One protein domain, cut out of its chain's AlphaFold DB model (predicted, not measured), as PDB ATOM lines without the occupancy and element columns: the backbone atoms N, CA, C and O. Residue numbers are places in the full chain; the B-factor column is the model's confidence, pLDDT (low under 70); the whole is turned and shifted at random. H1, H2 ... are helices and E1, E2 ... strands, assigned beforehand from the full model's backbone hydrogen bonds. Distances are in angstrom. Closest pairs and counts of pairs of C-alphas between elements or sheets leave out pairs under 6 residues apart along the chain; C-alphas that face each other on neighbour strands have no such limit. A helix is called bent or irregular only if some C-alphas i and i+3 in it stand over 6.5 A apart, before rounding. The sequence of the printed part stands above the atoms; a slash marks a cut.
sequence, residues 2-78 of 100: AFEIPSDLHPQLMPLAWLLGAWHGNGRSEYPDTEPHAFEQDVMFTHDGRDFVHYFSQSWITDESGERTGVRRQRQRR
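AT A GLANCE: This is residues 2 to 78 of the 100 residues of the protein "DUF1794 domain-containing protein" of Aeromicrobium sp (UniProt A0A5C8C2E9). A long, twisted ribbon of three antiparallel strands, E1, E2 and E3, makes the length of the body, with a short, irregular helix, H1, at the end where E1 begins. At the other end the hairpin of E1 and E2 bends and runs on past the end of E3, while residues 63 to 78 turn round and fold back as an unnamed tail. The 77 printed residues hold one named helix and three named strands, in the order H1, E1, E2, E3; the class is mixed, helices and strands. The sheet's order is E1, E2, E3, all antiparallel. The whole is loose, with a radius of gyration of the C-alphas of 16.0 A, and elongated, with spans of 44 by 28 by 23 A.

HOW THE PARTS SIT: H1, residues 11 to 19, is on the sheet but only grazes it, with its residues 16 to 19. Its closest C-alphas to E2, residues 34 to 46, are those of Leu 19 and Phe 45, 6.4 A apart. H1 is irregular, with C-alphas 15 and 18 being 7.4 A apart; 1 of its 5 O i to N i+4 pairs is within hydrogen-bond range, against 4 of 6 O i to N i+3 pairs. A tight link of one residue joins it to E1, residues 21 to 31. E1 and E2 form a hairpin over a tight link, antiparallel at 161 degrees between directions, with N 23 and O 43 at 2.8 A and N 29 and O 37 at 2.9 A. E1 bends by 57 degrees at residue 26, and E2 by 72 degrees at residue 37. E2, the inner strand, forms a second hairpin with E3, residues 54 to 62, antiparallel at 150 degrees, with N 54 and O 46 at 2.7 A and N 62 and O 38 at 3.0 A. E1, E2 and E3 are a meander, each strand the antiparallel neighbour of the one before.

IN THESE COORDINATES: H1 begins at C-alpha 11, (111.207, 82.693, 98.269), and is 14.6 A long. E1 measures 29.6 A and ends at C-alpha 31, (128.578, 108.522, 74.558). E2, the longest strand with 13 residues, measures 32.9 A. E3 measures 26.1 A and ends at C-alpha 62, (121.257, 118.229, 85.845).

THE WHOLE: The two C-alphas farthest apart are those of Ser 7 and Asp 33, at 47.0 A. The printed part has no cut, and no link is long; the link from E2 to E3, seven residues, is short. Mean pLDDT of the printed part is 81.9, with residue 2, residue 66 and residues 70 to 78 under 70.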
ATOM      1  N   ALA A   2     121.593  97.832 108.910       66.81
ATOM      2  CA  ALA A   2     121.008  96.511 108.691       66.81
ATOM      3  C   ALA A   2     119.726  96.689 107.866       66.81
ATOM      4  O   ALA A   2     118.970  97.619 108.139       66.81
ATOM      5  N   PHE A   3     119.521  95.861 106.842       75.12
ATOM      6  CA  PHE A   3     118.269  95.835 106.089       75.12
ATOM      7  C   PHE A   3     117.418  94.667 106.597       75.12
ATOM      8  O   PHE A   3     117.949  93.593 106.878       75.12
ATOM      9  N   GLU A   4     116.115  94.888 106.747       79.94
ATOM     10  CA  GLU A   4     115.168  93.853 107.162       79.94
ATOM     11  C   GLU A   4     114.522  93.224 105.928       79.94
ATOM     12  O   GLU A   4     114.132  93.924 104.993       79.94
ATOM     13  N   ILE A   5     114.435  91.892 105.913       82.00
ATOM     14  CA  ILE A   5     113.791  91.160 104.823       82.00
ATOM     15  C   ILE A   5     112.292  91.067 105.137       82.00
ATOM     16  O   ILE A   5     111.943  90.538 106.197       82.00
ATOM     17  N   PRO A   6     111.407  91.535 104.240       82.12
ATOM     18  CA  PRO A   6     109.965  91.408 104.421       82.12
ATOM     19  C   PRO A   6     109.552  89.936 104.544       82.12
ATOM     20  O   PRO A   6     109.997  89.088 103.766       82.12
ATOM     21  N   SER A   7     108.698  89.620 105.516       84.44
ATOM     22  CA  SER A   7     108.237  88.246 105.772       84.44
ATOM     23  C   SER A   7     107.295  87.706 104.691       84.44
ATOM     24  O   SER A   7     107.098  86.498 104.594       84.44
ATOM     25  N   ASP A   8     106.736  88.589 103.866       89.19
ATOM     26  CA  ASP A   8     105.854  88.309 102.735       89.19
ATOM     27  C   ASP A   8     106.599  88.250 101.387       89.19
ATOM     28  O   ASP A   8     105.976  88.126 100.329       89.19
ATOM     29  N   LEU A   9     107.935  88.321 101.395       88.31
ATOM     30  CA  LEU A   9     108.734  88.206 100.181       88.31
ATOM     31  C   LEU A   9     108.710  86.769  99.640       88.31
ATOM     32  O   LEU A   9     109.041  85.808 100.335       88.31
ATOM     33  N   HIS A  10     108.379  86.618  98.356       89.31
ATOM     34  CA  HIS A  10     108.374  85.313  97.701       89.31
ATOM     35  C   HIS A  10     109.772  84.652  97.758       89.31
ATOM     36  O   HIS A  10     110.760  85.311  97.421       89.31
ATOM     37  N   PRO A  11     109.904  83.346  98.077       89.69
ATOM     38  CA  PRO A  11     111.207  82.693  98.269       89.69
ATOM     39  C   PRO A  11     112.178  82.813  97.085       89.69
ATOM     40  O   PRO A  11     113.390  82.881  97.277       89.69
ATOM     41  N   GLN A  12     111.666  82.883  95.852       87.50
ATOM     42  CA  GLN A  12     112.502  83.068  94.654       87.50
ATOM     43  C   GLN A  12     113.121  84.472  94.546       87.50
ATOM     44  O   GLN A  12     114.101  84.650  93.825       87.50
ATOM     45  N   LEU A  13     112.572  85.461  95.256       87.75
ATOM     46  CA  LEU A  13     113.058  86.840  95.278       87.75
ATOM     47  C   LEU A  13     114.052  87.105  96.415       87.75
ATOM     48  O   LEU A  13     114.656  88.174  96.439       87.75
ATOM     49  N   MET A  14     114.288  86.141  97.312       88.88
ATOM     50  CA  MET A  14     115.257  86.265  98.413       88.88
ATOM     51  C   MET A  14     116.651  86.755  97.970       88.88
ATOM     52  O   MET A  14     117.191  87.649  98.621       88.88
ATOM     53  N   PRO A  15     117.236  86.286  96.845       88.94
ATOM     54  CA  PRO A  15     118.528  86.795  96.368       88.94
ATOM     55  C   PRO A  15     118.505  88.266  95.923       88.94
ATOM     56  O   PRO A  15     119.557  88.882  95.772       88.94
ATOM     57  N   LEU A  16     117.315  88.822  95.680       89.31
ATOM     58  CA  LEU A  16     117.083  90.200  95.254       89.31
ATOM     59  C   LEU A  16     116.571  91.084  96.399       89.31
ATOM     60  O   LEU A  16     116.329  92.264  96.172       89.31
ATOM     61  N   ALA A  17     116.417  90.552  97.619       89.75
ATOM     62  CA  ALA A  17     115.872  91.289  98.761       89.75
ATOM     63  C   ALA A  17     116.644  92.588  99.047       89.75
ATOM     64  O   ALA A  17     116.051  93.595  99.417       89.75
ATOM     65  N   TRP A  18     117.954  92.587  98.797       89.06
ATOM     66  CA  TRP A  18     118.815  93.754  98.978       89.06
ATOM     67  C   TRP A  18     118.508  94.908  98.017       89.06
ATOM     68  O   TRP A  18     118.915  96.022  98.306       89.06
ATOM     69  N   LEU A  19     117.822  94.664  96.892       90.31
ATOM     70  CA  LEU A  19     117.416  95.707  95.943       90.31
ATOM     71  C   LEU A  19     116.147  96.439  96.382       90.31
ATOM     72  O   LEU A  19     115.876  97.517  95.860       90.31
ATOM     73  N   LEU A  20     115.351  95.858  97.283       89.75
ATOM     74  CA  LEU A  20     114.058  96.412  97.673       89.75
ATOM     75  C   LEU A  20     114.221  97.768  98.365       89.75
ATOM     76  O   LEU A  20     115.054  97.931  99.252       89.75
ATOM     77  N   GLY A  21     113.393  98.730  97.960       90.50
ATOM     78  CA  GLY A  21     113.414 100.093  98.481       90.50
ATOM     79  C   GLY A  21     113.729 101.156  97.431       90.50
ATOM     80  O   GLY A  21     113.729 100.905  96.219       90.50
ATOM     81  N   ALA A  22     113.948 102.372  97.934       91.50
ATOM     82  CA  ALA A  22     114.264 103.551  97.144       91.50
ATOM     83  C   ALA A  22     115.778 103.730  97.028       91.50
ATOM     84  O   ALA A  22     116.497 103.708  98.026       91.50
ATOM     85  N   TRP A  23     116.233 103.977  95.810       92.50
ATOM     86  CA  TRP A  23     117.608 104.302  95.484       92.50
ATOM     87  C   TRP A  23     117.625 105.653  94.802       92.50
ATOM     88  O   TRP A  23     116.853 105.898  93.876       92.50
ATOM     89  N   HIS A  24     118.525 106.506  95.254       91.88
ATOM     90  CA  HIS A  24     118.741 107.823  94.694       91.88
ATOM     91  C   HIS A  24     120.234 107.994  94.455       91.88
ATOM     92  O   HIS A  24     121.052 107.601  95.292       91.88
ATOM     93  N   GLY A  25     120.593 108.563  93.313       90.38
ATOM     94  CA  GLY A  25     121.984 108.818  92.994       90.38
ATOM     95  C   GLY A  25     122.155 109.749  91.811       90.38
ATOM     96  O   GLY A  25     121.225 110.017  91.056       90.38
ATOM     97  N   ASN A  26     123.390 110.205  91.648       90.88
ATOM     98  CA  ASN A  26     123.814 111.000  90.508       90.88
ATOM     99  C   ASN A  26     124.702 110.144  89.600       90.88
ATOM    100  O   ASN A  26     125.507 109.343  90.078       90.88
ATOM    101  N   GLY A  27     124.543 110.312  88.294       87.88
ATOM    102  CA  GLY A  27     125.296 109.633  87.253       87.88
ATOM    103  C   GLY A  27     125.820 110.617  86.210       87.88
ATOM    104  O   GLY A  27     125.388 111.765  86.124       87.88
ATOM    105  N   ARG A  28     126.773 110.153  85.404       88.12
ATOM    106  CA  ARG A  28     127.328 110.898  84.273       88.12
ATOM    107  C   ARG A  28     127.220 110.037  83.025       88.12
ATOM    108  O   ARG A  28     127.571 108.860  83.053       88.12
ATOM    109  N   SER A  29     126.675 110.615  81.965       85.19
ATOM    110  CA  SER A  29     126.476 109.950  80.681       85.19
ATOM    111  C   SER A  29     127.543 110.423  79.706       85.19
ATOM    112  O   SER A  29     127.665 111.625  79.478       85.19
ATOM    113  N   GLU A  30     128.304 109.488  79.141       87.38
ATOM    114  CA  GLU A  30     129.315 109.748  78.114       87.38
ATOM    115  C   GLU A  30     129.083 108.775  76.956       87.38
ATOM    116  O   GLU A  30     129.111 107.556  77.136       87.38
ATOM    117  N   TYR A  31     128.799 109.310  75.768       87.44
ATOM    118  CA  TYR A  31     128.578 108.522  74.558       87.44
ATOM    119  C   TYR A  31     129.215 109.234  73.356       87.44
ATOM    120  O   TYR A  31     129.137 110.458  73.307       87.44
ATOM    121  N   PRO A  32     129.812 108.519  72.379       86.69
ATOM    122  CA  PRO A  32     130.572 109.147  71.291       86.69
ATOM    123  C   PRO A  32     129.824 110.236  70.502       86.69
ATOM    124  O   PRO A  32     130.437 111.207  70.079       86.69
ATOM    125  N   ASP A  33     128.507 110.093  70.342       88.44
ATOM    126  CA  ASP A  33     127.671 110.996  69.538       88.44
ATOM    127  C   ASP A  33     126.863 112.004  70.382       88.44
ATOM    128  O   ASP A  33     125.873 112.569  69.913       88.44
ATOM    129  N   THR A  34     127.166 112.171  71.672       80.12
ATOM    130  CA  THR A  34     126.388 113.044  72.568       80.12
ATOM    131  C   THR A  34     127.287 113.741  73.573       80.12
ATOM    132  O   THR A  34     128.174 113.125  74.156       80.12
ATOM    133  N   GLU A  35     127.006 115.019  73.824       84.12
ATOM    134  CA  GLU A  35     127.732 115.789  74.828       84.12
ATOM    135  C   GLU A  35     127.621 115.143  76.221       84.12
ATOM    136  O   GLU A  35     126.512 114.762  76.641       84.12
ATOM    137  N   PRO A  36     128.746 115.020  76.952       85.19
ATOM    138  CA  PRO A  36     128.745 114.546  78.324       85.19
ATOM    139  C   PRO A  36     127.801 115.372  79.195       85.19
ATOM    140  O   PRO A  36     127.882 116.597  79.224       85.19
ATOM    141  N   HIS A  37     126.922 114.705  79.936       84.38
ATOM    142  CA  HIS A  37     126.003 115.383  80.849       84.38
ATOM    143  C   HIS A  37     125.839 114.615  82.154       84.38
ATOM    144  O   HIS A  37     125.882 113.380  82.195       84.38
ATOM    145  N   ALA A  38     125.649 115.374  83.231       88.44
ATOM    146  CA  ALA A  38     125.262 114.839  84.522       88.44
ATOM    147  C   ALA A  38     123.747 114.603  84.554       88.44
ATOM    148  O   ALA A  38     122.964 115.300  83.899       88.44
ATOM    149  N   PHE A  39     123.340 113.581  85.292       88.25
ATOM    150  CA  PHE A  39     121.939 113.299  85.530       88.25
ATOM    151  C   PHE A  39     121.726 112.777  86.943       88.25
ATOM    152  O   PHE A  39     122.552 112.066  87.507       88.25
ATOM    153  N   GLU A  40     120.564 113.085  87.485       89.50
ATOM    154  CA  GLU A  40     120.063 112.520  88.723       89.50
ATOM    155  C   GLU A  40     119.142 111.344  88.389       89.50
ATOM    156  O   GLU A  40     118.412 111.388  87.393       89.50
ATOM    157  N   GLN A  41     119.164 110.286  89.193       89.25
ATOM    158  CA  GLN A  41     118.344 109.103  88.983       89.25
ATOM    159  C   GLN A  41     117.725 108.596  90.285       89.25
ATOM    160  O   GLN A  41     118.425 108.231  91.228       89.25
ATOM    161  N   ASP A  42     116.403 108.453  90.248       91.06
ATOM    162  CA  ASP A  42     115.603 107.781  91.265       91.06
ATOM    163  C   ASP A  42     115.155 106.414  90.752       91.06
ATOM    164  O   ASP A  42     114.618 106.283  89.643       91.06
ATOM    165  N   VAL A  43     115.330 105.384  91.573       91.19
ATOM    166  CA  VAL A  43     114.892 104.016  91.300       91.19
ATOM    167  C   VAL A  43     114.126 103.465  92.495       91.19
ATOM    168  O   VAL A  43     114.532 103.633  93.637       91.19
ATOM    169  N   MET A  44     113.023 102.769  92.236       89.94
ATOM    170  CA  MET A  44     112.237 102.080  93.253       89.94
ATOM    171  C   MET A  44     112.021 100.626  92.846       89.94
ATOM    172  O   MET A  44     111.512 100.351  91.752       89.94
ATOM    173  N   PHE A  45     112.354  99.718  93.759       90.50
ATOM    174  CA  PHE A  45     112.021  98.301  93.672       90.50
ATOM    175  C   PHE A  45     110.988  97.955  94.746       90.50
ATOM    176  O   PHE A  45     111.228  98.164  95.934       90.50
ATOM    177  N   THR A  46     109.838  97.420  94.336       89.75
ATOM    178  CA  THR A  46     108.752  97.019  95.251       89.75
ATOM    179  C   THR A  46     108.154  95.672  94.847       89.75
ATOM    180  O   THR A  46     108.307  95.247  93.704       89.75
ATOM    181  N   HIS A  47     107.494  94.978  95.770       88.69
ATOM    182  CA  HIS A  47     106.840  93.690  95.536       88.69
ATOM    183  C   HIS A  47     105.437  93.688  96.149       88.69
ATOM    184  O   HIS A  47     105.147  94.462  97.056       88.69
ATOM    185  N   ASP A  48     104.579  92.801  95.651       89.81
ATOM    186  CA  ASP A  48     103.233  92.530  96.174       89.81
ATOM    187  C   ASP A  48     103.090  91.078  96.685       89.81
ATOM    188  O   ASP A  48     101.979  90.577  96.854       89.81
ATOM    189  N   GLY A  49     104.222  90.386  96.885       86.50
ATOM    190  CA  GLY A  49     104.299  88.996  97.363       86.50
ATOM    191  C   GLY A  49     104.324  87.935  96.253       86.50
ATOM    192  O   GLY A  49     104.450  86.743  96.533       86.50
ATOM    193  N   ARG A  50     104.229  88.345  94.984       88.81
ATOM    194  CA  ARG A  50     104.344  87.450  93.822       88.81
ATOM    195  C   ARG A  50     105.805  87.206  93.441       88.81
ATOM    196  O   ARG A  50     106.727  87.768  94.023       88.81
ATOM    197  N   ASP A  51     106.027  86.366  92.438       88.56
ATOM    198  CA  ASP A  51     107.346  85.944  91.949       88.56
ATOM    199  C   ASP A  51     108.064  86.988  91.068       88.56
ATOM    200  O   ASP A  51     108.980  86.655  90.313       88.56
ATOM    201  N   PHE A  52     107.694  88.268  91.176       83.69
ATOM    202  CA  PHE A  52     108.322  89.362  90.441       83.69
ATOM    203  C   PHE A  52     108.442  90.634  91.287       83.69
ATOM    204  O   PHE A  52     107.733  90.841  92.268       83.69
ATOM    205  N   VAL A  53     109.340  91.521  90.856       87.50
ATOM    206  CA  VAL A  53     109.554  92.844  91.453       87.50
ATOM    207  C   VAL A  53     109.081  93.911  90.473       87.50
ATOM    208  O   VAL A  53     109.354  93.857  89.272       87.50
ATOM    209  N   HIS A  54     108.378  94.909  90.986       87.12
ATOM    210  CA  HIS A  54     108.076  96.132  90.270       87.12
ATOM    211  C   HIS A  54     109.293  97.048  90.253       87.12
ATOM    212  O   HIS A  54     109.828  97.407  91.300       87.12
ATOM    213  N   TYR A  55     109.679  97.470  89.055       87.62
ATOM    214  CA  TYR A  55     110.769  98.408  88.830       87.62
ATOM    215  C   TYR A  55     110.232  99.738  88.310       87.62
ATOM    216  O   TYR A  55     109.578  99.790  87.260       87.62
ATOM    217  N   PHE A  56     110.560 100.817  89.014       86.88
ATOM    218  CA  PHE A  56     110.317 102.184  88.574       86.88
ATOM    219  C   PHE A  56     111.639 102.935  88.542       86.88
ATOM    220  O   PHE A  56     112.411 102.859  89.487       86.88
ATOM    221  N   SER A  57     111.892 103.667  87.462       86.56
ATOM    222  CA  SER A  57     113.076 104.509  87.335       86.56
ATOM    223  C   SER A  57     112.707 105.818  86.659       86.56
ATOM    224  O   SER A  57     111.937 105.844  85.690       86.56
ATOM    225  N   GLN A  58     113.226 106.899  87.221       86.25
ATOM    226  CA  GLN A  58     113.103 108.254  86.721       86.25
ATOM    227  C   GLN A  58     114.490 108.880  86.735       86.25
ATOM    228  O   GLN A  58     115.266 108.643  87.653       86.25
ATOM    229  N   SER A  59     114.801 109.648  85.699       86.69
ATOM    230  CA  SER A  59     116.071 110.350  85.591       86.69
ATOM    231  C   SER A  59     115.842 111.768  85.090       86.69
ATOM    232  O   SER A  59     114.971 111.995  84.241       86.69
ATOM    233  N   TRP A  60     116.641 112.699  85.590       85.56
ATOM    234  CA  TRP A  60     116.607 114.116  85.247       85.56
ATOM    235  C   TRP A  60     117.992 114.553  84.812       85.56
ATOM    236  O   TRP A  60     118.972 114.166  85.433       85.56
ATOM    237  N   ILE A  61     118.076 115.359  83.758       86.62
ATOM    238  CA  ILE A  61     119.340 116.003  83.400       86.62
ATOM    239  C   ILE A  61     119.586 117.109  84.428       86.62
ATOM    240  O   ILE A  61     118.655 117.825  84.807       86.62
ATOM    241  N   THR A  62     120.820 117.198  84.903       86.38
ATOM    242  CA  THR A  62     121.257 118.229  85.845       86.38
ATOM    243  C   THR A  62     122.269 119.135  85.165       86.38
ATOM    244  O   THR A  62     123.056 118.677  84.335       86.38
ATOM    245  N   ASP A  63     122.243 120.419  85.505       82.44
ATOM    246  CA  ASP A  63     123.285 121.356  85.086       82.44
ATOM    247  C   ASP A  63     124.554 121.246  85.952       82.44
ATOM    248  O   ASP A  63     124.664 120.397  86.840       82.44
ATOM    249  N   GLU A  64     125.531 122.115  85.684       76.25
ATOM    250  CA  GLU A  64     126.793 122.190  86.432       76.25
ATOM    251  C   GLU A  64     126.611 122.601  87.904       76.25
ATOM    252  O   GLU A  64     127.481 122.319  88.726       76.25
ATOM    253  N   SER A  65     125.479 123.222  88.255       76.75
ATOM    254  CA  SER A  65     125.136 123.597  89.634       76.75
ATOM    255  C   SER A  65     124.424 122.467  90.389       76.75
ATOM    256  O   SER A  65     124.150 122.603  91.581       76.75
ATOM    257  N   GLY A  66     124.132 121.347  89.717       69.50
ATOM    258  CA  GLY A  66     123.352 120.239  90.264       69.50
ATOM    259  C   GLY A  66     121.847 120.512  90.295       69.50
ATOM    260  O   GLY A  66     121.107 119.766  90.935       69.50
ATOM    261  N   GLU A  67     121.373 121.561  89.617       80.38
ATOM    262  CA  GLU A  67     119.951 121.861  89.523       80.38
ATOM    263  C   GLU A  67     119.317 121.065  88.372       80.38
ATOM    264  O   GLU A  67     119.898 120.876  87.297       80.38
ATOM    265  N   ARG A  68     118.100 120.557  88.600       81.94
ATOM    266  CA  ARG A  68     117.351 119.785  87.601       81.94
ATOM    267  C   ARG A  68     116.920 120.711  86.463       81.94
ATOM    268  O   ARG A  68     115.929 121.433  86.575       81.94
ATOM    269  N   THR A  69     117.611 120.634  85.332       73.06
ATOM    270  CA  THR A  69     117.277 121.405  84.134       73.06
ATOM    271  C   THR A  69     116.083 120.751  83.446       73.06
ATOM    272  O   THR A  69     116.156 119.682  82.839       73.06
ATOM    273  N   GLY A  70     114.910 121.350  83.633       65.44
ATOM    274  CA  GLY A  70     113.638 120.750  83.257       65.44
ATOM    275  C   GLY A  70     113.511 120.430  81.766       65.44
ATOM    276  O   GLY A  70     113.119 121.287  80.989       65.44
ATOM    277  N   VAL A  71     113.675 119.157  81.396       52.69
ATOM    278  CA  VAL A  71     112.865 118.483  80.369       52.69
ATOM    279  C   VAL A  71     112.629 117.038  80.801       52.69
ATOM    280  O   VAL A  71     113.535 116.214  80.898       52.69
ATOM    281  N   ARG A  72     111.360 116.715  81.036       55.22
ATOM    282  CA  ARG A  72     110.878 115.421  81.523       55.22
ATOM    283  C   ARG A  72     110.923 114.361  80.408       55.22
ATOM    284  O   ARG A  72     109.886 113.989  79.866       55.22
ATOM    285  N   ARG A  73     112.100 113.841  80.032       50.62
ATOM    286  CA  ARG A  73     112.195 112.681  79.115       50.62
ATOM    287  C   ARG A  73     111.948 111.370  79.862       50.62
ATOM    288  O   ARG A  73     112.823 110.529  80.021       50.62
ATOM    289  N   GLN A  74     110.712 111.183  80.315       47.97
ATOM    290  CA  GLN A  74     110.301 109.977  81.022       47.97
ATOM    291  C   GLN A  74     109.931 108.876  80.020       47.97
ATOM    292  O   GLN A  74     108.792 108.780  79.566       47.97
ATOM    293  N   ARG A  75     110.870 107.981  79.697       47.06
ATOM    294  CA  ARG A  75     110.502 106.683  79.110       47.06
ATOM    295  C   ARG A  75     110.113 105.752  80.256       47.06
ATOM    296  O   ARG A  75     110.903 104.916  80.682       47.06
ATOM    297  N   GLN A  76     108.890 105.903  80.769       40.12
ATOM    298  CA  GLN A  76     108.344 104.982  81.763       40.12
ATOM    299  C   GLN A  76     108.193 103.601  81.123       40.12
ATOM    300  O   GLN A  76     107.198 103.287  80.470       40.12
ATOM    301  N   ARG A  77     109.210 102.752  81.275       48.84
ATOM    302  CA  ARG A  77     109.144 101.363  80.832       48.84
ATOM    303  C   ARG A  77     108.332 100.572  81.855       48.84
ATOM    304  O   ARG A  77     108.887  99.836  82.660       48.84
ATOM    305  N   ARG A  78     107.000 100.693  81.794       38.94
ATOM    306  CA  ARG A  78     106.086  99.686  82.354       38.94
ATOM    307  C   ARG A  78     106.270  98.396  81.550       38.94
ATOM    308  O   ARG A  78     105.531  98.134  80.608       38.94
TER     309      ARG A  78